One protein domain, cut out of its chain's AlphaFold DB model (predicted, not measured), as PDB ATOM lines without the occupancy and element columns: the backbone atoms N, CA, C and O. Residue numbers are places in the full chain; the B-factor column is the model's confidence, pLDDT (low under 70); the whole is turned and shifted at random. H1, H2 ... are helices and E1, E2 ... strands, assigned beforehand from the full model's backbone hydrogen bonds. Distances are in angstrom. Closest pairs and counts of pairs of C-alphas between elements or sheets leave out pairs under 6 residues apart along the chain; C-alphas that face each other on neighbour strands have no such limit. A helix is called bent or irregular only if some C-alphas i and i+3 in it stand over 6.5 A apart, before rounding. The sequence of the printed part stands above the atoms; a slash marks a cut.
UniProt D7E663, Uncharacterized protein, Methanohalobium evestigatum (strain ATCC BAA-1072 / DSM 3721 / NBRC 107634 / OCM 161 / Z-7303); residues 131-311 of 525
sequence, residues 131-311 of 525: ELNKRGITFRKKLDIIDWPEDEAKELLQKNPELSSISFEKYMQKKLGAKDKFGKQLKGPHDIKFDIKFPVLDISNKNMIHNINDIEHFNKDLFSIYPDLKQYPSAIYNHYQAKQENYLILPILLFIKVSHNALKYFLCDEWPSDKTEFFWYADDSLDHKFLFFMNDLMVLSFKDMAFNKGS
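This is residues 131 to 311 of the 525 residues of an uncharacterized protein of Methanohalobium evestigatum (strain ATCC BAA-1072 / DSM 3721 / NBRC 107634 / OCM 161 / Z-7303) (UniProt D7E663). An elongated, loosely built body has a small three-stranded sheet, E2, E1 and E3, in its middle and helices toward both ends. The long helix H7 runs nearly straight: its first arm, H7a, covers part of one face of the sheet, and its second, H7b, goes on to one end, where it packs with H8 and H9 in a cluster of three. H2 and H3 make a small corner at the other end, where the long link after H3 reaches far from the sheet, and H4 and H5 lie beside edge strand E2. The printed part has 181 residues, with nine named helices and three named strands in the order H1 E1 H2 H3 E2 H4 H5 H6 H7 H8 E3 H9; the sheet, E2 E1 E3, is mixed, and the class is mostly helix. The whole is loose, with a radius of gyration of the C-alphas of 20.3 A, and spans 63 by 42 by 27 A, only just elongated.

Find C-alpha 131 at (29.871, 9.865, 60.404), where H1, residues 131 to 134, begins. Strand E1, residues 138 to 144, follows and measures 19.1 A from first to last C-alpha. Next come H2, residues 150 to 159, 14.3 A long, and H3, residues 168 to 175. Look for strand E2 at residues 193 to 199, 18.9 A long, starting from C-alpha 193 at (1.936, 20.006, 62.515). After it you meet H4, residues 208 to 218, 15.7 A long, then the short H5, residues 220 to 225, and H6, residues 227 to 231. H7, residues 234 to 258, was assigned as one helix by its hydrogen bonds but is bent: C-alphas 247 and 250 are 6.6 A apart. Its arms are H7a, residues 234 to 247, 19.3 A long, and H7b, residues 250 to 258, 12.4 A long, at a shallow tilt of 22 degrees. H8, residues 260 to 268, strand E3, residues 277 to 279, and H9, residues 288 to 307, complete the course; H9 is 28.1 A long and ends with C-alpha 307 at (45.705, 30.625, 52.557).

Start at inner strand E1. E2 is its antiparallel neighbour at 154 degrees, with N 141 and O 196 within hydrogen-bond range at 2.8 A. E3 is its parallel neighbour at 38 degrees, with N 140 and O 278 at 2.7 A. H7a is on the sheet at a height of 9.8 A, over E2 and E1, slantwise to the strands at 53 degrees to E1 on the local plane. H4 only grazes the sheet with residues 211 to 218; the closest C-alphas, of Phe 198 in E2 and Ile 215, are 5.7 A apart. H5 grazes it with residues 220 to 223, and H9 with residues 288 to 291. H7b and H9 touch, closest at the C-alphas of Phe 255 and Ser 301, 5.7 A, the same way at a shallow tilt of 33 degrees, only just short of steep. H9 touches H8 with residues 296 to 304 alone; the closest C-alphas, of Ala 262 and Leu 297, are 5.0 A apart. H7b and H8 touch only at the corner, with C-alphas 256 and 263 closest at 4.4 A. H2 and H3 only just touch, with 3 pairs of C-alphas within 8 A, the closest being Lys 154 and Phe 168 at 5.7 A, and are about perpendicular at 85 degrees. H6 is close to H2 but not clearly touching, as is H1 to H8; their closest C-alphas are 7.6 A and 7.3 A apart. H3 and H9 are apart. Every O i to N i+4 pair is within hydrogen-bond range in H2, H3, H4, H5, H7b, H8 and H9; H7a has 6 of 10, H6 has 0 of 1 but 2 of 2 O i to N i+3 pairs, and H1 is too short for an O i to N i+4 pair.

The two C-alphas farthest apart, of Phe 182 and Gly 310, are 63.7 A apart. The printed part has no cut. The one long link, H3 to E2, has 17 residues, 176 to 192, whose C-alphas lie 16 to 38 A from the mean of the C-alphas. The mean pLDDT of the printed part is 72.8, and 69 residues are under 70, among them residues 178 to 191, 233 to 243 and 270 to 292.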
ATOM      1  N   GLU A 131      29.452   9.078  59.245       87.94
ATOM      2  CA  GLU A 131      29.871   9.865  60.404       87.94
ATOM      3  C   GLU A 131      28.688  10.522  61.129       87.94
ATOM      4  O   GLU A 131      28.687  10.576  62.364       87.94
ATOM      5  N   LEU A 132      27.664  10.969  60.395       86.00
ATOM      6  CA  LEU A 132      26.428  11.491  60.984       86.00
ATOM      7  C   LEU A 132      25.641  10.381  61.702       86.00
ATOM      8  O   LEU A 132      25.248  10.557  62.857       86.00
ATOM      9  N   ASN A 133      25.484   9.211  61.075       83.75
ATOM     10  CA  ASN A 133      24.801   8.062  61.681       83.75
ATOM     11  C   ASN A 133      25.508   7.548  62.928       83.75
ATOM     12  O   ASN A 133      24.876   7.318  63.959       83.75
ATOM     13  N   LYS A 134      26.834   7.420  62.866       83.62
ATOM     14  CA  LYS A 134      27.654   6.997  64.004       83.62
ATOM     15  C   LYS A 134      27.481   7.905  65.223       83.62
ATOM     16  O   LYS A 134      27.576   7.433  66.353       83.62
ATOM     17  N   ARG A 135      27.224   9.196  64.997       79.62
ATOM     18  CA  ARG A 135      26.979  10.198  66.046       79.62
ATOM     19  C   ARG A 135      25.511  10.280  66.481       79.62
ATOM     20  O   ARG A 135      25.186  11.098  67.336       79.62
ATOM     21  N   GLY A 136      24.629   9.441  65.933       77.00
ATOM     22  CA  GLY A 136      23.209   9.415  66.288       77.00
ATOM     23  C   GLY A 136      22.471  10.694  65.902       77.00
ATOM     24  O   GLY A 136      21.529  11.094  66.586       77.00
ATOM     25  N   ILE A 137      22.928  11.358  64.840       78.88
ATOM     26  CA  ILE A 137      22.288  12.555  64.312       78.88
ATOM     27  C   ILE A 137      20.882  12.221  63.810       78.88
ATOM     28  O   ILE A 137      20.691  11.284  63.034       78.88
ATOM     29  N   THR A 138      19.906  13.037  64.210       76.00
ATOM     30  CA  THR A 138      18.528  12.945  63.713       76.00
ATOM     31  C   THR A 138      18.016  14.315  63.302       76.00
ATOM     32  O   THR A 138      18.349  15.329  63.910       76.00
ATOM     33  N   PHE A 139      17.190  14.347  62.266       73.88
ATOM     34  CA  PHE A 139      16.511  15.538  61.780       73.88
ATOM     35  C   PHE A 139      15.097  15.565  62.297       73.88
ATOM     36  O   PHE A 139      14.440  14.543  62.381       73.88
ATOM     37  N   ARG A 140      14.595  16.742  62.603       73.50
ATOM     38  CA  ARG A 140      13.253  16.952  63.093       73.50
ATOM     39  C   ARG A 140      12.549  17.912  62.154       73.50
ATOM     40  O   ARG A 140      12.999  19.039  61.922       73.50
ATOM     41  N   LYS A 141      11.442  17.452  61.580       74.56
ATOM     42  CA  LYS A 141      10.601  18.233  60.682       74.56
ATOM     43  C   LYS A 141       9.174  18.280  61.207       74.56
ATOM     44  O   LYS A 141       8.546  17.247  61.390       74.56
ATOM     45  N   LYS A 142       8.638  19.488  61.356       77.44
ATOM     46  CA  LYS A 142       7.210  19.723  61.502       77.44
ATOM     47  C   LYS A 142       6.617  19.685  60.108       77.44
ATOM     48  O   LYS A 142       6.853  20.601  59.321       77.44
ATOM     49  N   LEU A 143       5.922  18.603  59.807       79.00
ATOM     50  CA  LEU A 143       5.173  18.442  58.576       79.00
ATOM     51  C   LEU A 143       3.717  18.846  58.824       79.00
ATOM     52  O   LEU A 143       3.087  18.389  59.774       79.00
ATOM     53  N   ASP A 144       3.191  19.728  57.994       81.31
ATOM     54  CA  ASP A 144       1.779  20.117  57.966       81.31
ATOM     55  C   ASP A 144       1.031  19.196  57.001       81.31
ATOM     56  O   ASP A 144       1.636  18.714  56.054       81.31
ATOM     57  N   ILE A 145      -0.275  18.990  57.172       84.81
ATOM     58  CA  ILE A 145      -1.119  18.185  56.266       84.81
ATOM     59  C   ILE A 145      -0.860  18.521  54.784       84.81
ATOM     60  O   ILE A 145      -0.867  17.635  53.936       84.81
ATOM     61  N   ILE A 146      -0.559  19.784  54.466       82.50
ATOM     62  CA  ILE A 146      -0.258  20.229  53.096       82.50
ATOM     63  C   ILE A 146       1.062  19.689  52.520       82.50
ATOM     64  O   ILE A 146       1.259  19.773  51.313       82.50
ATOM     65  N   ASP A 147       1.972  19.165  53.339       80.50
ATOM     66  CA  ASP A 147       3.226  18.548  52.895       80.50
ATOM     67  C   ASP A 147       3.032  17.128  52.324       80.50
ATOM     68  O   ASP A 147       3.960  16.573  51.725       80.50
ATOM     69  N   TRP A 148       1.843  16.538  52.481       85.00
ATOM     70  CA  TRP A 148       1.483  15.239  51.908       85.00
ATOM     71  C   TRP A 148       0.901  15.367  50.498       85.00
ATOM     72  O   TRP A 148       0.356  16.424  50.166       85.00
ATOM     73  N   PRO A 149       1.005  14.325  49.647       86.62
ATOM     74  CA  PRO A 149       0.286  14.297  48.378       86.62
ATOM     75  C   PRO A 149      -1.205  14.524  48.600       86.62
ATOM     76  O   PRO A 149      -1.737  14.169  49.647       86.62
ATOM     77  N   GLU A 150      -1.875  15.104  47.612       87.12
ATOM     78  CA  GLU A 150      -3.246  15.596  47.755       87.12
ATOM     79  C   GLU A 150      -4.224  14.557  48.332       87.12
ATOM     80  O   GLU A 150      -4.993  14.876  49.241       87.12
ATOM     81  N   ASP A 151      -4.185  13.321  47.836       88.69
ATOM     82  CA  ASP A 151      -5.098  12.261  48.274       88.69
ATOM     83  C   ASP A 151      -4.827  11.842  49.726       88.69
ATOM     84  O   ASP A 151      -5.747  11.785  50.541       88.69
ATOM     85  N   GLU A 152      -3.555  11.672  50.096       88.25
ATOM     86  CA  GLU A 152      -3.152  11.368  51.476       88.25
ATOM     87  C   GLU A 152      -3.475  12.534  52.425       88.25
ATOM     88  O   GLU A 152      -3.950  12.330  53.540       88.25
ATOM     89  N   ALA A 153      -3.272  13.775  51.978       87.81
ATOM     90  CA  ALA A 153      -3.563  14.980  52.746       87.81
ATOM     91  C   ALA A 153      -5.067  15.121  53.044       87.81
ATOM     92  O   ALA A 153      -5.447  15.487  54.160       87.81
ATOM     93  N   LYS A 154      -5.934  14.795  52.072       88.81
ATOM     94  CA  LYS A 154      -7.394  14.740  52.268       88.81
ATOM     95  C   LYS A 154      -7.773  13.696  53.313       88.81
ATOM     96  O   LYS A 154      -8.568  13.999  54.204       88.81
ATOM     97  N   GLU A 155      -7.206  12.496  53.227       88.12
ATOM     98  CA  GLU A 155      -7.485  11.416  54.179       88.12
ATOM     99  C   GLU A 155      -6.995  11.763  55.592       88.12
ATOM    100  O   GLU A 155      -7.747  11.612  56.556       88.12
ATOM    101  N   LEU A 156      -5.785  12.317  55.722       87.12
ATOM    102  CA  LEU A 156      -5.237  12.792  56.996       87.12
ATOM    103  C   LEU A 156      -6.103  13.884  57.631       87.12
ATOM    104  O   LEU A 156      -6.311  13.875  58.845       87.12
ATOM    105  N   LEU A 157      -6.639  14.805  56.824       87.75
ATOM    106  CA  LEU A 157      -7.549  15.845  57.302       87.75
ATOM    107  C   LEU A 157      -8.861  15.253  57.833       87.75
ATOM    108  O   LEU A 157      -9.321  15.648  58.903       87.75
ATOM    109  N   GLN A 158      -9.453  14.307  57.100       86.75
ATOM    110  CA  GLN A 158     -10.727  13.676  57.466       86.75
ATOM    111  C   GLN A 158     -10.612  12.808  58.719       86.75
ATOM    112  O   GLN A 158     -11.509  12.818  59.562       86.75
ATOM    113  N   LYS A 159      -9.509  12.064  58.848       84.75
ATOM    114  CA  LYS A 159      -9.251  11.188  59.996       84.75
ATOM    115  C   LYS A 159      -8.870  11.960  61.257       84.75
ATOM    116  O   LYS A 159      -8.981  11.419  62.354       84.75
ATOM    117  N   ASN A 160      -8.450  13.220  61.132       80.75
ATOM    118  CA  ASN A 160      -8.149  14.054  62.285       80.75
ATOM    119  C   ASN A 160      -9.447  14.573  62.942       80.75
ATOM    120  O   ASN A 160     -10.162  15.367  62.322       80.75
ATOM    121  N   PRO A 161      -9.759  14.205  64.201       77.81
ATOM    122  CA  PRO A 161     -11.025  14.571  64.840       77.81
ATOM    123  C   PRO A 161     -11.272  16.083  64.901       77.81
ATOM    124  O   PRO A 161     -12.408  16.524  64.731       77.81
ATOM    125  N   GLU A 162     -10.214  16.881  65.078       77.50
ATOM    126  CA  GLU A 162     -10.297  18.341  65.201       77.50
ATOM    127  C   GLU A 162     -10.581  19.041  63.864       77.50
ATOM    128  O   GLU A 162     -11.105  20.159  63.843       77.50
ATOM    129  N   LEU A 163     -10.250  18.392  62.742       80.12
ATOM    130  CA  LEU A 163     -10.338  18.968  61.396       80.12
ATOM    131  C   LEU A 163     -11.357  18.274  60.485       80.12
ATOM    132  O   LEU A 163     -11.703  18.834  59.445       80.12
ATOM    133  N   SER A 164     -11.889  17.123  60.900       80.94
ATOM    134  CA  SER A 164     -12.811  16.263  60.140       80.94
ATOM    135  C   SER A 164     -14.056  16.974  59.588       80.94
ATOM    136  O   SER A 164     -14.633  16.551  58.589       80.94
ATOM    137  N   SER A 165     -14.464  18.086  60.208       81.81
ATOM    138  CA  SER A 165     -15.615  18.901  59.793       81.81
ATOM    139  C   SER A 165     -15.326  19.885  58.647       81.81
ATOM    140  O   SER A 165     -16.238  20.577  58.184       81.81
ATOM    141  N   ILE A 166     -14.075  19.991  58.188       83.94
ATOM    142  CA  ILE A 166     -13.635  20.962  57.180       83.94
ATOM    143  C   ILE A 166     -13.215  20.232  55.906       83.94
ATOM    144  O   ILE A 166     -12.460  19.268  55.945       83.94
ATOM    145  N   SER A 167     -13.667  20.722  54.747       87.88
ATOM    146  CA  SER A 167     -13.191  20.213  53.460       87.88
ATOM    147  C   SER A 167     -11.730  20.597  53.212       87.88
ATOM    148  O   SER A 167     -11.282  21.680  53.602       87.88
ATOM    149  N   PHE A 168     -10.991  19.748  52.498       87.31
ATOM    150  CA  PHE A 168      -9.591  20.022  52.164       87.31
ATOM    151  C   PHE A 168      -9.408  21.327  51.380       87.31
ATOM    152  O   PHE A 168      -8.515  22.109  51.688       87.31
ATOM    153  N   GLU A 169     -10.324  21.639  50.461       87.19
ATOM    154  CA  GLU A 169     -10.339  22.921  49.752       87.19
ATOM    155  C   GLU A 169     -10.403  24.114  50.716       87.19
ATOM    156  O   GLU A 169      -9.608  25.048  50.617       87.19
ATOM    157  N   LYS A 170     -11.308  24.072  51.700       83.44
ATOM    158  CA  LYS A 170     -11.460  25.147  52.686       83.44
ATOM    159  C   LYS A 170     -10.246  25.239  53.616       83.44
ATOM    160  O   LYS A 170      -9.857  26.343  54.004       83.44
ATOM    161  N   TYR A 171      -9.629  24.102  53.946       85.00
ATOM    162  CA  TYR A 171      -8.360  24.050  54.678       85.00
ATOM    163  C   TYR A 171      -7.230  24.725  53.881       85.00
ATOM    164  O   TYR A 171      -6.548  25.607  54.407       85.00
ATOM    165  N   MET A 172      -7.092  24.398  52.593       83.62
ATOM    166  CA  MET A 172      -6.096  24.987  51.694       83.62
ATOM    167  C   MET A 172      -6.314  26.483  51.470       83.62
ATOM    168  O   MET A 172      -5.382  27.268  51.642       83.62
ATOM    169  N   GLN A 173      -7.541  26.915  51.171       78.88
ATOM    170  CA  GLN A 173      -7.880  28.336  51.018       78.88
ATOM    171  C   GLN A 173      -7.473  29.137  52.261       78.88
ATOM    172  O   GLN A 173      -6.882  30.213  52.153       78.88
ATOM    173  N   LYS A 174      -7.700  28.581  53.455       78.25
ATOM    174  CA  LYS A 174      -7.254  29.193  54.706       78.25
ATOM    175  C   LYS A 174      -5.724  29.285  54.796       78.25
ATOM    176  O   LYS A 174      -5.213  30.355  55.123       78.25
ATOM    177  N   LYS A 175      -4.989  28.208  54.484       77.56
ATOM    178  CA  LYS A 175      -3.508  28.189  54.485       77.56
ATOM    179  C   LYS A 175      -2.904  29.215  53.532       77.56
ATOM    180  O   LYS A 175      -1.900  29.840  53.858       77.56
ATOM    181  N   LEU A 176      -3.547  29.435  52.389       74.38
ATOM    182  CA  LEU A 176      -3.137  30.435  51.402       74.38
ATOM    183  C   LEU A 176      -3.567  31.869  51.775       74.38
ATOM    184  O   LEU A 176      -3.323  32.813  51.020       74.38
ATOM    185  N   GLY A 177      -4.197  32.058  52.939       71.06
ATOM    186  CA  GLY A 177      -4.646  33.361  53.419       71.06
ATOM    187  C   GLY A 177      -5.794  33.940  52.594       71.06
ATOM    188  O   GLY A 177      -5.838  35.160  52.393       71.06
ATOM    189  N   ALA A 178      -6.689  33.084  52.087       66.75
ATOM    190  CA  ALA A 178      -7.875  33.508  51.356       66.75
ATOM    191  C   ALA A 178      -8.789  34.372  52.230       66.75
ATOM    192  O   ALA A 178      -8.895  34.203  53.456       66.75
ATOM    193  N   LYS A 179      -9.437  35.330  51.574       68.00
ATOM    194  CA  LYS A 179     -10.392  36.240  52.198       68.00
ATOM    195  C   LYS A 179     -11.813  35.792  51.882       68.00
ATOM    196  O   LYS A 179     -12.079  35.265  50.809       68.00
ATOM    197  N   ASP A 180     -12.725  36.007  52.820       66.19
ATOM    198  CA  ASP A 180     -14.148  35.869  52.547       66.19
ATOM    199  C   ASP A 180     -14.641  36.978  51.599       66.19
ATOM    200  O   ASP A 180     -13.935  37.945  51.297       66.19
ATOM    201  N   LYS A 181     -15.903  36.869  51.171       63.41
ATOM    202  CA  LYS A 181     -16.594  37.863  50.330       63.41
ATOM    203  C   LYS A 181     -16.652  39.284  50.920       63.41
ATOM    204  O   LYS A 181     -17.056  40.210  50.226       63.41
ATOM    205  N   PHE A 182     -16.269  39.462  52.185       61.66
ATOM    206  CA  PHE A 182     -16.200  40.746  52.884       61.66
ATOM    207  C   PHE A 182     -14.752  41.203  53.135       61.66
ATOM    208  O   PHE A 182     -14.522  42.165  53.869       61.66
ATOM    209  N   GLY A 183     -13.763  40.524  52.546       60.09
ATOM    210  CA  GLY A 183     -12.349  40.866  52.656       60.09
ATOM    211  C   GLY A 183     -11.689  40.465  53.981       60.09
ATOM    212  O   GLY A 183     -10.526  40.826  54.201       60.09
ATOM    213  N   LYS A 184     -12.382  39.729  54.862       63.00
ATOM    214  CA  LYS A 184     -11.830  39.237  56.133       63.00
ATOM    215  C   LYS A 184     -11.091  37.924  55.900       63.00
ATOM    216  O   LYS A 184     -11.560  37.071  55.156       63.00
ATOM    217  N   GLN A 185      -9.939  37.741  56.546       65.31
ATOM    218  CA  GLN A 185      -9.250  36.448  56.517       65.31
ATOM    219  C   GLN A 185     -10.153  35.360  57.100       65.31
ATOM    220  O   GLN A 185     -10.758  35.547  58.161       65.31
ATOM    221  N   LEU A 186     -10.224  34.222  56.408       59.59
ATOM    222  CA  LEU A 186     -10.964  33.064  56.887       59.59
ATOM    223  C   LEU A 186     -10.398  32.611  58.242       59.59
ATOM    224  O   LEU A 186      -9.236  32.222  58.356       59.59
ATOM    225  N   LYS A 187     -11.235  32.648  59.286       55.53
ATOM    226  CA  LYS A 187     -10.924  32.008  60.569       55.53
ATOM    227  C   LYS A 187     -11.031  30.496  60.398       55.53
ATOM    228  O   LYS A 187     -11.951  30.004  59.752       55.53
ATOM    229  N   GLY A 188     -10.124  29.753  61.009       53.34
ATOM    230  CA  GLY A 188     -10.172  28.296  60.973       53.34
ATOM    231  C   GLY A 188      -9.253  27.671  62.014       53.34
ATOM    232  O   GLY A 188      -8.536  28.405  62.699       53.34
ATOM    233  N   PRO A 189      -9.255  26.338  62.107       53.28
ATOM    234  CA  PRO A 189      -8.692  25.590  63.230       53.28
ATOM    235  C   PRO A 189      -7.169  25.688  63.297       53.28
ATOM    236  O   PRO A 189      -6.534  26.118  62.332       53.28
ATOM    237  N   HIS A 190      -6.604  25.332  64.447       58.47
ATOM    238  CA  HIS A 190      -5.167  25.380  64.706       58.47
ATOM    239  C   HIS A 190      -4.360  24.642  63.625       58.47
ATOM    240  O   HIS A 190      -4.815  23.655  63.051       58.47
ATOM    241  N   ASP A 191      -3.167  25.158  63.320       67.25
ATOM    242  CA  ASP A 191      -2.238  24.514  62.394       67.25
ATOM    243  C   ASP A 191      -1.754  23.196  63.005       67.25
ATOM    244  O   ASP A 191      -0.915  23.205  63.907       67.25
ATOM    245  N   ILE A 192      -2.273  22.068  62.517       73.38
ATOM    246  CA  ILE A 192      -1.772  20.756  62.920       73.38
ATOM    247  C   ILE A 192      -0.457  20.511  62.194       73.38
ATOM    248  O   ILE A 192      -0.390  20.499  60.965       73.38
ATOM    249  N   LYS A 193       0.597  20.338  62.987       81.12
ATOM    250  CA  LYS A 193       1.936  20.006  62.515       81.12
ATOM    251  C   LYS A 193       2.390  18.737  63.216       81.12
ATOM    252  O   LYS A 193       2.437  18.686  64.443       81.12
ATOM    253  N   PHE A 194       2.732  17.731  62.430       83.31
ATOM    254  CA  PHE A 194       3.289  16.476  62.899       83.31
ATOM    255  C   PHE A 194       4.790  16.632  63.037       83.31
ATOM    256  O   PHE A 194       5.486  16.947  62.074       83.31
ATOM    257  N   ASP A 195       5.285  16.447  64.249       83.25
ATOM    258  CA  ASP A 195       6.694  16.613  64.544       83.25
ATOM    259  C   ASP A 195       7.433  15.287  64.357       83.25
ATOM    260  O   ASP A 195       7.404  14.422  65.230       83.25
ATOM    261  N   ILE A 196       8.020  15.109  63.175       81.62
ATOM    262  CA  ILE A 196       8.592  13.845  62.716       81.62
ATOM    263  C   ILE A 196      10.115  13.902  62.800       81.62
ATOM    264  O   ILE A 196      10.747  14.849  62.328       81.62
ATOM    265  N   LYS A 197      10.705  12.860  63.381       82.69
ATOM    266  CA  LYS A 197      12.145  12.626  63.459       82.69
ATOM    267  C   LYS A 197      12.614  11.721  62.322       82.69
ATOM    268  O   LYS A 197      12.034  10.674  62.076       82.69
ATOM    269  N   PHE A 198      13.692  12.081  61.658       80.00
ATOM    270  CA  PHE A 198      14.264  11.343  60.552       80.00
ATOM    271  C   PHE A 198      15.724  11.009  60.873       80.00
ATOM    272  O   PHE A 198      16.504  11.917  61.158       80.00
ATOM    273  N   PRO A 199      16.126   9.732  60.846       80.06
ATOM    274  CA  PRO A 199      17.536   9.369  60.905       80.06
ATOM    275  C   PRO A 199      18.250   9.753  59.601       80.06
ATOM    276  O   PRO A 199      17.607   9.946  58.565       80.06
ATOM    277  N   VAL A 200      19.581   9.861  59.622       81.62
ATOM    278  CA  VAL A 200      20.353  10.058  58.383       81.62
ATOM    279  C   VAL A 200      20.287   8.761  57.579       81.62
ATOM    280  O   VAL A 200      20.841   7.737  57.968       81.62
ATOM    281  N   LEU A 201      19.594   8.772  56.448       75.31
ATOM    282  CA  LEU A 201      19.411   7.559  55.659       75.31
ATOM    283  C   LEU A 201      20.607   7.335  54.737       75.31
ATOM    284  O   LEU A 201      21.106   8.278  54.115       75.31
ATOM    285  N   ASP A 202      21.030   6.077  54.601       74.06
ATOM    286  CA  ASP A 202      21.881   5.670  53.484       74.06
ATOM    287  C   ASP A 202      21.008   5.516  52.239       74.06
ATOM    288  O   ASP A 202      20.419   4.471  51.971       74.06
ATOM    289  N   ILE A 203      20.918   6.609  51.489       65.06
ATOM    290  CA  ILE A 203      20.106   6.722  50.280       65.06
ATOM    291  C   ILE A 203      20.608   5.775  49.171       65.06
ATOM    292  O   ILE A 203      19.841   5.369  48.297       65.06
ATOM    293  N   SER A 204      21.887   5.385  49.216       60.44
ATOM    294  CA  SER A 204      22.474   4.451  48.251       60.44
ATOM    295  C   SER A 204      22.031   3.002  48.491       60.44
ATOM    296  O   SER A 204      22.115   2.162  47.588       60.44
ATOM    297  N   ASN A 205      21.517   2.703  49.690       59.66
ATOM    298  CA  ASN A 205      20.979   1.400  50.028       59.66
ATOM    299  C   ASN A 205      19.539   1.278  49.512       59.66
ATOM    300  O   ASN A 205      18.615   1.923  50.002       59.66
ATOM    301  N   LYS A 206      19.330   0.398  48.526       55.31
ATOM    302  CA  LYS A 206      18.012   0.152  47.910       55.31
ATOM    303  C   LYS A 206      16.978  -0.454  48.871       55.31
ATOM    304  O   LYS A 206      15.823  -0.623  48.489       55.31
ATOM    305  N   ASN A 207      17.365  -0.814  50.095       62.44
ATOM    306  CA  ASN A 207      16.464  -1.416  51.067       62.44
ATOM    307  C   ASN A 207      15.613  -0.363  51.801       62.44
ATOM    308  O   ASN A 207      15.824  -0.081  52.982       62.44
ATOM    309  N   MET A 208      14.612   0.185  51.100       64.19
ATOM    310  CA  MET A 208      13.624   1.126  51.654       64.19
ATOM    311  C   MET A 208      12.972   0.634  52.957       64.19
ATOM    312  O   MET A 208      12.644   1.445  53.817       64.19
ATOM    313  N   ILE A 209      12.798  -0.681  53.121       67.31
ATOM    314  CA  ILE A 209      12.121  -1.273  54.282       67.31
ATOM    315  C   ILE A 209      12.905  -1.007  55.575       67.31
ATOM    316  O   ILE A 209      12.304  -0.711  56.605       67.31
ATOM    317  N   HIS A 210      14.242  -1.055  55.530       69.00
ATOM    318  CA  HIS A 210      15.071  -0.744  56.699       69.00
ATOM    319  C   HIS A 210      14.921   0.726  57.113       69.00
ATOM    320  O   HIS A 210      14.707   1.021  58.285       69.00
ATOM    321  N   ASN A 211      14.939   1.636  56.136       73.12
ATOM    322  CA  ASN A 211      14.788   3.073  56.371       73.12
ATOM    323  C   ASN A 211      13.425   3.413  57.001       73.12
ATOM    324  O   ASN A 211      13.346   4.261  57.889       73.12
ATOM    325  N   ILE A 212      12.356   2.731  56.571       73.75
ATOM    326  CA  ILE A 212      11.010   2.892  57.143       73.75
ATOM    327  C   ILE A 212      10.982   2.415  58.596       73.75
ATOM    328  O   ILE A 212      10.493   3.140  59.459       73.75
ATOM    329  N   ASN A 213      11.556   1.246  58.885       80.12
ATOM    330  CA  ASN A 213      11.607   0.719  60.249       80.12
ATOM    331  C   ASN A 213      12.371   1.648  61.202       80.12
ATOM    332  O   ASN A 213      11.939   1.843  62.339       80.12
ATOM    333  N   ASP A 214      13.464   2.260  60.740       79.56
ATOM    334  CA  ASP A 214      14.215   3.224  61.544       79.56
ATOM    335  C   ASP A 214      13.374   4.479  61.820       79.56
ATOM    336  O   ASP A 214      13.247   4.897  62.972       79.56
ATOM    337  N   ILE A 215      12.719   5.048  60.800       80.94
ATOM    338  CA  ILE A 215      11.804   6.189  60.980       80.94
ATOM    339  C   ILE A 215      10.675   5.828  61.958       80.94
ATOM    340  O   ILE A 215      10.364   6.614  62.855       80.94
ATOM    341  N   GLU A 216      10.080   4.641  61.841       84.31
ATOM    342  CA  GLU A 216       9.069   4.153  62.784       84.31
ATOM    343  C   GLU A 216       9.585   4.049  64.211       84.31
ATOM    344  O   GLU A 216       8.898   4.474  65.145       84.31
ATOM    345  N   HIS A 217      10.802   3.547  64.388       86.50
ATOM    346  CA  HIS A 217      11.429   3.457  65.696       86.50
ATOM    347  C   HIS A 217      11.611   4.841  66.338       86.50
ATOM    348  O   HIS A 217      11.248   5.035  67.504       86.50
ATOM    349  N   PHE A 218      12.106   5.825  65.577       81.56
ATOM    350  CA  PHE A 218      12.322   7.195  66.060       81.56
ATOM    351  C   PHE A 218      11.022   7.972  66.331       81.56
ATOM    352  O   PHE A 218      11.039   8.914  67.126       81.56
ATOM    353  N   ASN A 219       9.900   7.572  65.721       85.88
ATOM    354  CA  ASN A 219       8.597   8.244  65.831       85.88
ATOM    355  C   ASN A 219       7.521   7.409  66.526       85.88
ATOM    356  O   ASN A 219       6.333   7.697  66.377       85.88
ATOM    357  N   LYS A 220       7.907   6.390  67.300       88.88
ATOM    358  CA  LYS A 220       6.962   5.471  67.956       88.88
ATOM    359  C   LYS A 220       5.846   6.197  68.726       88.88
ATOM    360  O   LYS A 220       4.692   5.785  68.657       88.88
ATOM    361  N   ASP A 221       6.182   7.298  69.403       88.19
ATOM    362  CA  ASP A 221       5.240   8.053  70.228       88.19
ATOM    363  C   ASP A 221       4.253   8.822  69.338       88.19
ATOM    364  O   ASP A 221       3.045   8.761  69.557       88.19
ATOM    365  N   LEU A 222       4.734   9.458  68.264       86.44
ATOM    366  CA  LEU A 222       3.874  10.133  67.290       86.44
ATOM    367  C   LEU A 222       2.931   9.140  66.598       86.44
ATOM    368  O   LEU A 222       1.735   9.399  66.497       86.44
ATOM    369  N   PHE A 223       3.448   7.988  66.167       87.75
ATOM    370  CA  PHE A 223       2.655   6.953  65.502       87.75
ATOM    371  C   PHE A 223       1.702   6.209  66.442       87.75
ATOM    372  O   PHE A 223       0.770   5.567  65.969       87.75
ATOM    373  N   SER A 224       1.887   6.313  67.760       85.81
ATOM    374  CA  SER A 224       0.889   5.839  68.725       85.81
ATOM    375  C   SER A 224      -0.336   6.759  68.791       85.81
ATOM    376  O   SER A 224      -1.451   6.280  68.972       85.81
ATOM    377  N   ILE A 225      -0.133   8.067  68.592       84.81
ATOM    378  CA  ILE A 225      -1.195   9.084  68.590       84.81
ATOM    379  C   ILE A 225      -1.876   9.142  67.214       84.81
ATOM    380  O   ILE A 225      -3.097   9.234  67.129       84.81
ATOM    381  N   TYR A 226      -1.086   9.055  66.141       83.56
ATOM    382  CA  TYR A 226      -1.536   9.123  64.750       83.56
ATOM    383  C   TYR A 226      -1.099   7.867  63.974       83.56
ATOM    384  O   TYR A 226      -0.165   7.930  63.167       83.56
ATOM    385  N   PRO A 227      -1.746   6.709  64.203       83.75
ATOM    386  CA  PRO A 227      -1.357   5.440  63.582       83.75
ATOM    387  C   PRO A 227      -1.483   5.452  62.055       83.75
ATOM    388  O   PRO A 227      -0.711   4.781  61.371       83.75
ATOM    389  N   ASP A 228      -2.398   6.256  61.513       80.44
ATOM    390  CA  ASP A 228      -2.595   6.408  60.072       80.44
ATOM    391  C   ASP A 228      -1.369   6.976  59.347       80.44
ATOM    392  O   ASP A 228      -1.158   6.651  58.184       80.44
ATOM    393  N   LEU A 229      -0.501   7.749  60.017       79.94
ATOM    394  CA  LEU A 229       0.724   8.272  59.393       79.94
ATOM    395  C   LEU A 229       1.654   7.156  58.891       79.94
ATOM    396  O   LEU A 229       2.427   7.387  57.964       79.94
ATOM    397  N   LYS A 230       1.557   5.939  59.449       77.06
ATOM    398  CA  LYS A 230       2.302   4.768  58.957       77.06
ATOM    399  C   LYS A 230       1.868   4.326  57.559       77.06
ATOM    400  O   LYS A 230       2.652   3.721  56.838       77.06
ATOM    401  N   GLN A 231       0.623   4.610  57.182       75.25
ATOM    402  CA  GLN A 231       0.044   4.223  55.894       75.25
ATOM    403  C   GLN A 231       0.392   5.220  54.776       75.25
ATOM    404  O   GLN A 231       0.219   4.897  53.604       75.25
ATOM    405  N   TYR A 232       0.935   6.393  55.129       75.88
ATOM    406  CA  TYR A 232       1.208   7.515  54.224       75.88
ATOM    407  C   TYR A 232       2.699   7.926  54.245       75.88
ATOM    408  O   TYR A 232       3.044   9.041  54.660       75.88
ATOM    409  N   PRO A 233       3.630   7.035  53.833       69.25
ATOM    410  CA  PRO A 233       5.069   7.288  53.931       69.25
ATOM    411  C   PRO A 233       5.597   8.238  52.848       69.25
ATOM    412  O   PRO A 233       6.763   8.625  52.894       69.25
ATOM    413  N   SER A 234       4.794   8.615  51.852       68.38
ATOM    414  CA  SER A 234       5.280   9.318  50.657       68.38
ATOM    415  C   SER A 234       5.852  10.710  50.977       68.38
ATOM    416  O   SER A 234       6.926  11.066  50.483       68.38
ATOM    417  N   ALA A 235       5.199  11.467  51.867       64.62
ATOM    418  CA  ALA A 235       5.672  12.768  52.345       64.62
ATOM    419  C   ALA A 235       6.906  12.653  53.245       64.62
ATOM    420  O   ALA A 235       7.745  13.556  53.294       64.62
ATOM    421  N   ILE A 236       7.004  11.527  53.950       67.88
ATOM    422  CA  ILE A 236       8.104  11.197  54.849       67.88
ATOM    423  C   ILE A 236       9.338  10.815  54.020       67.88
ATOM    424  O   ILE A 236      10.434  11.257  54.329       67.88
ATOM    425  N   TYR A 237       9.183  10.055  52.937       67.50
ATOM    426  CA  TYR A 237      10.310   9.461  52.221       67.50
ATOM    427  C   TYR A 237      10.838  10.335  51.072       67.50
ATOM    428  O   TYR A 237      11.996  10.762  51.091       67.50
ATOM    429  N   ASN A 238       9.989  10.650  50.088       60.19
ATOM    430  CA  ASN A 238      10.427  11.282  48.834       60.19
ATOM    431  C   ASN A 238      10.977  12.692  49.068       60.19
ATOM    432  O   ASN A 238      11.988  13.095  48.493       60.19
ATOM    433  N   HIS A 239      10.326  13.432  49.963       60.78
ATOM    434  CA  HIS A 239      10.717  14.799  50.289       60.78
ATOM    435  C   HIS A 239      11.927  14.861  51.220       60.78
ATOM    436  O   HIS A 239      12.678  15.835  51.185       60.78
ATOM    437  N   TYR A 240      12.125  13.842  52.057       68.50
ATOM    438  CA  TYR A 240      13.262  13.790  52.968       68.50
ATOM    439  C   TYR A 240      14.551  13.430  52.233       68.50
ATOM    440  O   TYR A 240      15.554  14.113  52.413       68.50
ATOM    441  N   GLN A 241      14.517  12.439  51.339       65.62
ATOM    442  CA  GLN A 241      15.695  11.967  50.609       65.62
ATOM    443  C   GLN A 241      16.370  13.085  49.797       65.62
ATOM    444  O   GLN A 241      17.541  13.399  50.017       65.62
ATOM    445  N   ALA A 242      15.616  13.738  48.905       62.72
ATOM    446  CA  ALA A 242      16.146  14.789  48.030       62.72
ATOM    447  C   ALA A 242      16.678  15.997  48.810       62.72
ATOM    448  O   ALA A 242      17.552  16.732  48.350       62.72
ATOM    449  N   LYS A 243      16.139  16.230  50.004       68.12
ATOM    450  CA  LYS A 243      16.501  17.383  50.808       68.12
ATOM    451  C   LYS A 243      17.611  17.079  51.820       68.12
ATOM    452  O   LYS A 243      18.429  17.961  52.057       68.12
ATOM    453  N   GLN A 244      17.714  15.852  52.331       75.19
ATOM    454  CA  GLN A 244      18.890  15.384  53.073       75.19
ATOM    455  C   GLN A 244      20.138  15.524  52.197       75.19
ATOM    456  O   GLN A 244      21.151  16.067  52.630       75.19
ATOM    457  N   GLU A 245      20.059  15.085  50.943       71.88
ATOM    458  CA  GLU A 245      21.183  15.185  50.015       71.88
ATOM    459  C   GLU A 245      21.612  16.647  49.800       71.88
ATOM    460  O   GLU A 245      22.757  17.006  50.078       71.88
ATOM    461  N   ASN A 246      20.678  17.512  49.392       63.34
ATOM    462  CA  ASN A 246      20.991  18.882  48.975       63.34
ATOM    463  C   ASN A 246      21.294  19.855  50.123       63.34
ATOM    464  O   ASN A 246      22.084  20.779  49.939       63.34
ATOM    465  N   TYR A 247      20.665  19.694  51.290       67.06
ATOM    466  CA  TYR A 247      20.772  20.670  52.384       67.06
ATOM    467  C   TYR A 247      21.684  20.230  53.525       67.06
ATOM    468  O   TYR A 247      21.989  21.039  54.398       67.06
ATOM    469  N   LEU A 248      22.130  18.974  53.525       73.06
ATOM    470  CA  LEU A 248      22.968  18.436  54.588       73.06
ATOM    471  C   LEU A 248      24.207  17.747  54.031       73.06
ATOM    472  O   LEU A 248      25.322  18.191  54.301       73.06
ATOM    473  N   ILE A 249      24.016  16.666  53.272       81.25
ATOM    474  CA  ILE A 249      25.133  15.818  52.848       81.25
ATOM    475  C   ILE A 249      26.072  16.606  51.946       81.25
ATOM    476  O   ILE A 249      27.272  16.661  52.208       81.25
ATOM    477  N   LEU A 250      25.525  17.259  50.922       76.12
ATOM    478  CA  LEU A 250      26.322  17.966  49.936       76.12
ATOM    479  C   LEU A 250      27.033  19.207  50.505       76.12
ATOM    480  O   LEU A 250      28.232  19.322  50.268       76.12
ATOM    481  N   PRO A 251      26.402  20.096  51.301       73.56
ATOM    482  CA  PRO A 251      27.117  21.206  51.934       73.56
ATOM    483  C   PRO A 251      28.286  20.756  52.816       73.56
ATOM    484  O   PRO A 251      29.386  21.290  52.686       73.56
ATOM    485  N   ILE A 252      28.086  19.745  53.670       84.50
ATOM    486  CA  ILE A 252      29.170  19.192  54.498       84.50
ATOM    487  C   ILE A 252      30.272  18.632  53.602       84.50
ATOM    488  O   ILE A 252      31.443  18.957  53.794       84.50
ATOM    489  N   LEU A 253      29.891  17.826  52.605       86.25
ATOM    490  CA  LEU A 253      30.814  17.215  51.657       86.25
ATOM    491  C   LEU A 253      31.661  18.269  50.938       86.25
ATOM    492  O   LEU A 253      32.872  18.097  50.832       86.25
ATOM    493  N   LEU A 254      31.051  19.368  50.490       78.94
ATOM    494  CA  LEU A 254      31.747  20.483  49.851       78.94
ATOM    495  C   LEU A 254      32.828  21.063  50.767       78.94
ATOM    496  O   LEU A 254      33.984  21.165  50.356       78.94
ATOM    497  N   PHE A 255      32.484  21.374  52.020       82.50
ATOM    498  CA  PHE A 255      33.415  21.973  52.978       82.50
ATOM    499  C   PHE A 255      34.597  21.063  53.318       82.50
ATOM    500  O   PHE A 255      35.751  21.501  53.257       82.50
ATOM    501  N   ILE A 256      34.336  19.791  53.625       89.50
ATOM    502  CA  ILE A 256      35.394  18.843  54.005       89.50
ATOM    503  C   ILE A 256      36.272  18.437  52.816       89.50
ATOM    504  O   ILE A 256      37.409  18.009  53.007       89.50
ATOM    505  N   LYS A 257      35.772  18.580  51.583       85.44
ATOM    506  CA  LYS A 257      36.525  18.247  50.370       85.44
ATOM    507  C   LYS A 257      37.501  19.342  49.957       85.44
ATOM    508  O   LYS A 257      38.545  19.034  49.397       85.44
ATOM    509  N   VAL A 258      37.228  20.600  50.299       77.94
ATOM    510  CA  VAL A 258      38.154  21.714  50.019       77.94
ATOM    511  C   VAL A 258      39.116  22.035  51.161       77.94
ATOM    512  O   VAL A 258      40.053  22.807  50.967       77.94
ATOM    513  N   SER A 259      38.895  21.483  52.356       83.94
ATOM    514  CA  SER A 259      39.625  21.889  53.556       83.94
ATOM    515  C   SER A 259      40.004  20.723  54.450       83.94
ATOM    516  O   SER A 259      39.164  20.040  55.035       83.94
ATOM    517  N   HIS A 260      41.317  20.560  54.618       87.94
ATOM    518  CA  HIS A 260      41.901  19.601  55.546       87.94
ATOM    519  C   HIS A 260      41.513  19.889  57.005       87.94
ATOM    520  O   HIS A 260      41.310  18.942  57.768       87.94
ATOM    521  N   ASN A 261      41.346  21.164  57.388       85.12
ATOM    522  CA  ASN A 261      40.903  21.543  58.727       85.12
ATOM    523  C   ASN A 261      39.410  21.274  58.948       85.12
ATOM    524  O   ASN A 261      39.050  20.770  60.009       85.12
ATOM    525  N   ALA A 262      38.553  21.523  57.954       88.31
ATOM    526  CA  ALA A 262      37.143  21.148  58.023       88.31
ATOM    527  C   ALA A 262      36.978  19.622  58.089       88.31
ATOM    528  O   ALA A 262      36.220  19.123  58.914       88.31
ATOM    529  N   LEU A 263      37.740  18.860  57.290       91.44
ATOM    530  CA  LEU A 263      37.759  17.394  57.366       91.44
ATOM    531  C   LEU A 263      38.221  16.898  58.742       91.44
ATOM    532  O   LEU A 263      37.624  15.984  59.306       91.44
ATOM    533  N   LYS A 264      39.283  17.499  59.285       89.56
ATOM    534  CA  LYS A 264      39.788  17.200  60.627       89.56
ATOM    535  C   LYS A 264      38.708  17.448  61.681       89.56
ATOM    536  O   LYS A 264      38.422  16.537  62.453       89.56
ATOM    537  N   TYR A 265      38.088  18.627  61.677       87.81
ATOM    538  CA  TYR A 265      37.009  18.971  62.605       87.81
ATOM    539  C   TYR A 265      35.823  18.007  62.471       87.81
ATOM    540  O   TYR A 265      35.280  17.517  63.458       87.81
ATOM    541  N   PHE A 266      35.472  17.638  61.240       90.81
ATOM    542  CA  PHE A 266      34.411  16.677  60.963       90.81
ATOM    543  C   PHE A 266      34.722  15.273  61.522       90.81
ATOM    544  O   PHE A 266      33.901  14.671  62.212       90.81
ATOM    545  N   LEU A 267      35.911  14.725  61.258       89.88
ATOM    546  CA  LEU A 267      36.225  13.326  61.581       89.88
ATOM    547  C   LEU A 267      36.780  13.101  62.992       89.88
ATOM    548  O   LEU A 267      36.562  12.025  63.562       89.88
ATOM    549  N   CYS A 268      37.533  14.070  63.517       82.44
ATOM    550  CA  CYS A 268      38.424  13.874  64.664       82.44
ATOM    551  C   CYS A 268      38.024  14.676  65.903       82.44
ATOM    552  O   CYS A 268      38.310  14.216  67.010       82.44
ATOM    553  N   ASP A 269      37.402  15.843  65.732       75.19
ATOM    554  CA  ASP A 269      37.047  16.704  66.860       75.19
ATOM    555  C   ASP A 269      35.703  16.279  67.471       75.19
ATOM    556  O   ASP A 269      34.809  15.750  66.800       75.19
ATOM    557  N   GLU A 270      35.572  16.484  68.781       67.44
ATOM    558  CA  GLU A 270      34.307  16.293  69.479       67.44
ATOM    559  C   GLU A 270      33.374  17.441  69.111       67.44
ATOM    560  O   GLU A 270      33.595  18.598  69.469       67.44
ATOM    561  N   TRP A 271      32.317  17.122  68.370       68.62
ATOM    562  CA  TRP A 271      31.200  18.044  68.218       68.62
ATOM    563  C   TRP A 271      30.454  18.092  69.552       68.62
ATOM    564  O   TRP A 271      30.508  17.110  70.295       68.62
ATOM    565  N   PRO A 272      29.715  19.168  69.863       56.16
ATOM    566  CA  PRO A 272      28.850  19.190  71.036       56.16
ATOM    567  C   PRO A 272      27.908  17.967  71.022       56.16
ATOM    568  O   PRO A 272      26.946  17.931  70.252       56.16
ATOM    569  N   SER A 273      28.216  16.949  71.827       45.12
ATOM    570  CA  SER A 273      27.450  15.706  71.988       45.12
ATOM    571  C   SER A 273      26.366  15.932  73.067       45.12
ATOM    572  O   SER A 273      26.467  16.869  73.856       45.12
ATOM    573  N   ASP A 274      25.218  15.257  73.145       41.75
ATOM    574  CA  ASP A 274      24.735  13.982  72.619       41.75
ATOM    575  C   ASP A 274      23.306  14.171  72.059       41.75
ATOM    576  O   ASP A 274      22.553  15.001  72.569       41.75
ATOM    577  N   LYS A 275      22.892  13.377  71.057       50.56
ATOM    578  CA  LYS A 275      21.541  13.430  70.446       50.56
ATOM    579  C   LYS A 275      21.149  14.822  69.929       50.56
ATOM    580  O   LYS A 275      20.069  15.324  70.237       50.56
ATOM    581  N   THR A 276      22.019  15.449  69.145       52.84
ATOM    582  CA  THR A 276      21.683  16.724  68.506       52.84
ATOM    583  C   THR A 276      20.539  16.496  67.518       52.84
ATOM    584  O   THR A 276      20.692  15.790  66.518       52.84
ATOM    585  N   GLU A 277      19.367  17.037  67.852       51.59
ATOM    586  CA  GLU A 277      18.190  17.037  66.990       51.59
ATOM    587  C   GLU A 277      18.276  18.254  66.068       51.59
ATOM    588  O   GLU A 277      18.361  19.396  66.517       51.59
ATOM    589  N   PHE A 278      18.255  18.021  64.762       56.50
ATOM    590  CA  PHE A 278      18.376  19.082  63.774       56.50
ATOM    591  C   PHE A 278      17.018  19.540  63.279       56.50
ATOM    592  O   PHE A 278      16.328  18.824  62.561       56.50
ATOM    593  N   PHE A 279      16.642  20.767  63.616       50.91
ATOM    594  CA  PHE A 279      15.396  21.362  63.157       50.91
ATOM    595  C   PHE A 279      15.564  21.906  61.745       50.91
ATOM    596  O   PHE A 279      16.404  22.760  61.479       50.91
ATOM    597  N   TRP A 280      14.739  21.422  60.826       47.09
ATOM    598  CA  TRP A 280      14.830  21.825  59.427       47.09
ATOM    599  C   TRP A 280      14.096  23.137  59.101       47.09
ATOM    600  O   TRP A 280      14.086  23.622  57.969       47.09
ATOM    601  N   TYR A 281      13.460  23.730  60.100       45.31
ATOM    602  CA  TYR A 281      12.763  24.992  59.973       45.31
ATOM    603  C   TYR A 281      13.482  26.060  60.783       45.31
ATOM    604  O   TYR A 281      13.903  25.875  61.919       45.31
ATOM    605  N   ALA A 282      13.572  27.195  60.120       34.81
ATOM    606  CA  ALA A 282      13.748  28.518  60.651       34.81
ATOM    607  C   ALA A 282      12.631  28.871  61.656       34.81
ATOM    608  O   ALA A 282      11.681  29.572  61.323       34.81
ATOM    609  N   ASP A 283      12.700  28.320  62.855       36.09
ATOM    610  CA  ASP A 283      11.942  28.809  64.004       36.09
ATOM    611  C   ASP A 283      12.960  29.474  64.934       36.09
ATOM    612  O   ASP A 283      14.123  29.055  64.978       36.09
ATOM    613  N   ASP A 284      12.553  30.512  65.662       36.41
ATOM    614  CA  ASP A 284      13.434  31.313  66.534       36.41
ATOM    615  C   ASP A 284      14.081  30.480  67.668       36.41
ATOM    616  O   ASP A 284      14.914  30.971  68.425       36.41
ATOM    617  N   SER A 285      13.724  29.195  67.765       39.56
ATOM    618  CA  SER A 285      14.271  28.189  68.673       39.56
ATOM    619  C   SER A 285      15.314  27.258  68.034       39.56
ATOM    620  O   SER A 285      15.475  26.134  68.512       39.56
ATOM    621  N   LEU A 286      15.954  27.650  66.923       44.78
ATOM    622  CA  LEU A 286      17.046  26.889  66.300       44.78
ATOM    623  C   LEU A 286      18.035  26.416  67.374       44.78
ATOM    624  O   LEU A 286      18.607  27.231  68.097       44.78
ATOM    625  N   ASP A 287      18.258  25.101  67.460       49.69
ATOM    626  CA  ASP A 287      19.350  24.560  68.263       49.69
ATOM    627  C   ASP A 287      20.657  25.082  67.654       49.69
ATOM    628  O   ASP A 287      21.121  24.618  66.606       49.69
ATOM    629  N   HIS A 288      21.202  26.134  68.272       53.22
ATOM    630  CA  HIS A 288      22.323  26.907  67.750       53.22
ATOM    631  C   HIS A 288      23.546  26.029  67.442       53.22
ATOM    632  O   HIS A 288      24.393  26.412  66.642       53.22
ATOM    633  N   LYS A 289      23.618  24.822  68.015       57.72
ATOM    634  CA  LYS A 289      24.704  23.855  67.835       57.72
ATOM    635  C   LYS A 289      24.936  23.436  66.383       57.72
ATOM    636  O   LYS A 289      26.089  23.363  65.977       57.72
ATOM    637  N   PHE A 290      23.890  23.185  65.586       60.62
ATOM    638  CA  PHE A 290      24.090  22.809  64.173       60.62
ATOM    639  C   PHE A 290      24.584  23.975  63.338       60.62
ATOM    640  O   PHE A 290      25.453  23.820  62.487       60.62
ATOM    641  N   LEU A 291      24.018  25.149  63.606       59.19
ATOM    642  CA  LEU A 291      24.454  26.377  62.983       59.19
ATOM    643  C   LEU A 291      25.931  26.627  63.298       59.19
ATOM    644  O   LEU A 291      26.704  26.889  62.387       59.19
ATOM    645  N   PHE A 292      26.347  26.464  64.555       64.12
ATOM    646  CA  PHE A 292      27.756  26.551  64.924       64.12
ATOM    647  C   PHE A 292      28.603  25.499  64.212       64.12
ATOM    648  O   PHE A 292      29.610  25.864  63.632       64.12
ATOM    649  N   PHE A 293      28.160  24.244  64.139       73.62
ATOM    650  CA  PHE A 293      28.872  23.194  63.403       73.62
ATOM    651  C   PHE A 293      29.058  23.526  61.911       73.62
ATOM    652  O   PHE A 293      30.170  23.448  61.390       73.62
ATOM    653  N   MET A 294      27.989  23.928  61.217       73.12
ATOM    654  CA  MET A 294      28.063  24.313  59.805       73.12
ATOM    655  C   MET A 294      28.893  25.585  59.608       73.12
ATOM    656  O   MET A 294      29.653  25.667  58.644       73.12
ATOM    657  N   ASN A 295      28.796  26.550  60.527       64.88
ATOM    658  CA  ASN A 295      29.632  27.748  60.523       64.88
ATOM    659  C   ASN A 295      31.103  27.413  60.754       64.88
ATOM    660  O   ASN A 295      31.946  27.981  60.073       64.88
ATOM    661  N   ASP A 296      31.421  26.498  61.666       71.06
ATOM    662  CA  ASP A 296      32.789  26.078  61.952       71.06
ATOM    663  C   ASP A 296      33.393  25.410  60.719       71.06
ATOM    664  O   ASP A 296      34.471  25.806  60.275       71.06
ATOM    665  N   LEU A 297      32.667  24.473  60.096       78.19
ATOM    666  CA  LEU A 297      33.083  23.878  58.824       78.19
ATOM    667  C   LEU A 297      33.318  24.952  57.761       78.19
ATOM    668  O   LEU A 297      34.382  24.981  57.149       78.19
ATOM    669  N   MET A 298      32.366  25.866  57.587       73.75
ATOM    670  CA  MET A 298      32.464  26.947  56.611       73.75
ATOM    671  C   MET A 298      33.673  27.857  56.877       73.75
ATOM    672  O   MET A 298      34.447  28.133  55.963       73.75
ATOM    673  N   VAL A 299      33.873  28.304  58.119       66.12
ATOM    674  CA  VAL A 299      34.971  29.196  58.524       66.12
ATOM    675  C   VAL A 299      36.322  28.508  58.352       66.12
ATOM    676  O   VAL A 299      37.248  29.121  57.814       66.12
ATOM    677  N   LEU A 300      36.443  27.241  58.754       75.88
ATOM    678  CA  LEU A 300      37.656  26.446  58.548       75.88
ATOM    679  C   LEU A 300      37.951  26.282  57.057       75.88
ATOM    680  O   LEU A 300      39.087  26.506  56.629       75.88
ATOM    681  N   SER A 301      36.925  25.989  56.255       76.06
ATOM    682  CA  SER A 301      37.069  25.896  54.807       76.06
ATOM    683  C   SER A 301      37.503  27.212  54.181       76.06
ATOM    684  O   SER A 301      38.404  27.227  53.343       76.06
ATOM    685  N   PHE A 302      36.917  28.330  54.603       67.06
ATOM    686  CA  PHE A 302      37.254  29.650  54.071       67.06
ATOM    687  C   PHE A 302      38.676  30.046  54.426       67.06
ATOM    688  O   PHE A 302      39.410  30.534  53.566       67.06
ATOM    689  N   LYS A 303      39.082  29.784  55.670       65.62
ATOM    690  CA  LYS A 303      40.445  30.013  56.132       65.62
ATOM    691  C   LYS A 303      41.435  29.238  55.263       65.62
ATOM    692  O   LYS A 303      42.342  29.839  54.692       65.62
ATOM    693  N   ASP A 304      41.233  27.933  55.101       71.44
ATOM    694  CA  ASP A 304      42.136  27.081  54.324       71.44
ATOM    695  C   ASP A 304      42.228  27.491  52.854       71.44
ATOM    696  O   ASP A 304      43.332  27.552  52.306       71.44
ATOM    697  N   MET A 305      41.093  27.797  52.223       69.19
ATOM    698  CA  MET A 305      41.056  28.235  50.826       69.19
ATOM    699  C   MET A 305      41.728  29.601  50.632       69.19
ATOM    700  O   MET A 305      42.442  29.798  49.648       69.19
ATOM    701  N   ALA A 306      41.563  30.535  51.576       62.62
ATOM    702  CA  ALA A 306      42.204  31.849  51.515       62.62
ATOM    703  C   ALA A 306      43.738  31.756  51.590       62.62
ATOM    704  O   ALA A 306      44.435  32.497  50.890       62.62
ATOM    705  N   PHE A 307      44.263  30.836  52.406       61.12
ATOM    706  CA  PHE A 307      45.705  30.625  52.557       61.12
ATOM    707  C   PHE A 307      46.324  29.774  51.438       61.12
ATOM    708  O   PHE A 307      47.514  29.916  51.167       61.12
ATOM    709  N   ASN A 308      45.535  28.942  50.753       62.06
ATOM    710  CA  ASN A 308      46.027  27.987  49.759       62.06
ATOM    711  C   ASN A 308      45.450  28.242  48.356       62.06
ATOM    712  O   ASN A 308      44.859  27.347  47.745       62.06
ATOM    713  N   LYS A 309      45.652  29.459  47.829       50.00
ATOM    714  CA  LYS A 309      45.260  29.846  46.459       50.00
ATOM    715  C   LYS A 309      45.819  28.836  45.442       50.00
ATOM    716  O   LYS A 309      47.027  28.782  45.231       50.00
ATOM    717  N   GLY A 310      44.945  28.022  44.847       50.59
ATOM    718  CA  GLY A 310      45.315  26.963  43.895       50.59
ATOM    719  C   GLY A 310      44.709  25.580  44.170       50.59
ATOM    720  O   GLY A 310      45.159  24.599  43.589       50.59
ATOM    721  N   SER A 311      43.727  25.452  45.066       47.81
ATOM    722  CA  SER A 311      42.959  24.214  45.254       47.81
ATOM    723  C   SER A 311      41.828  24.094  44.222       47.81
ATOM    724  O   SER A 311      40.663  24.284  44.558       47.81
TER     725      SER A 311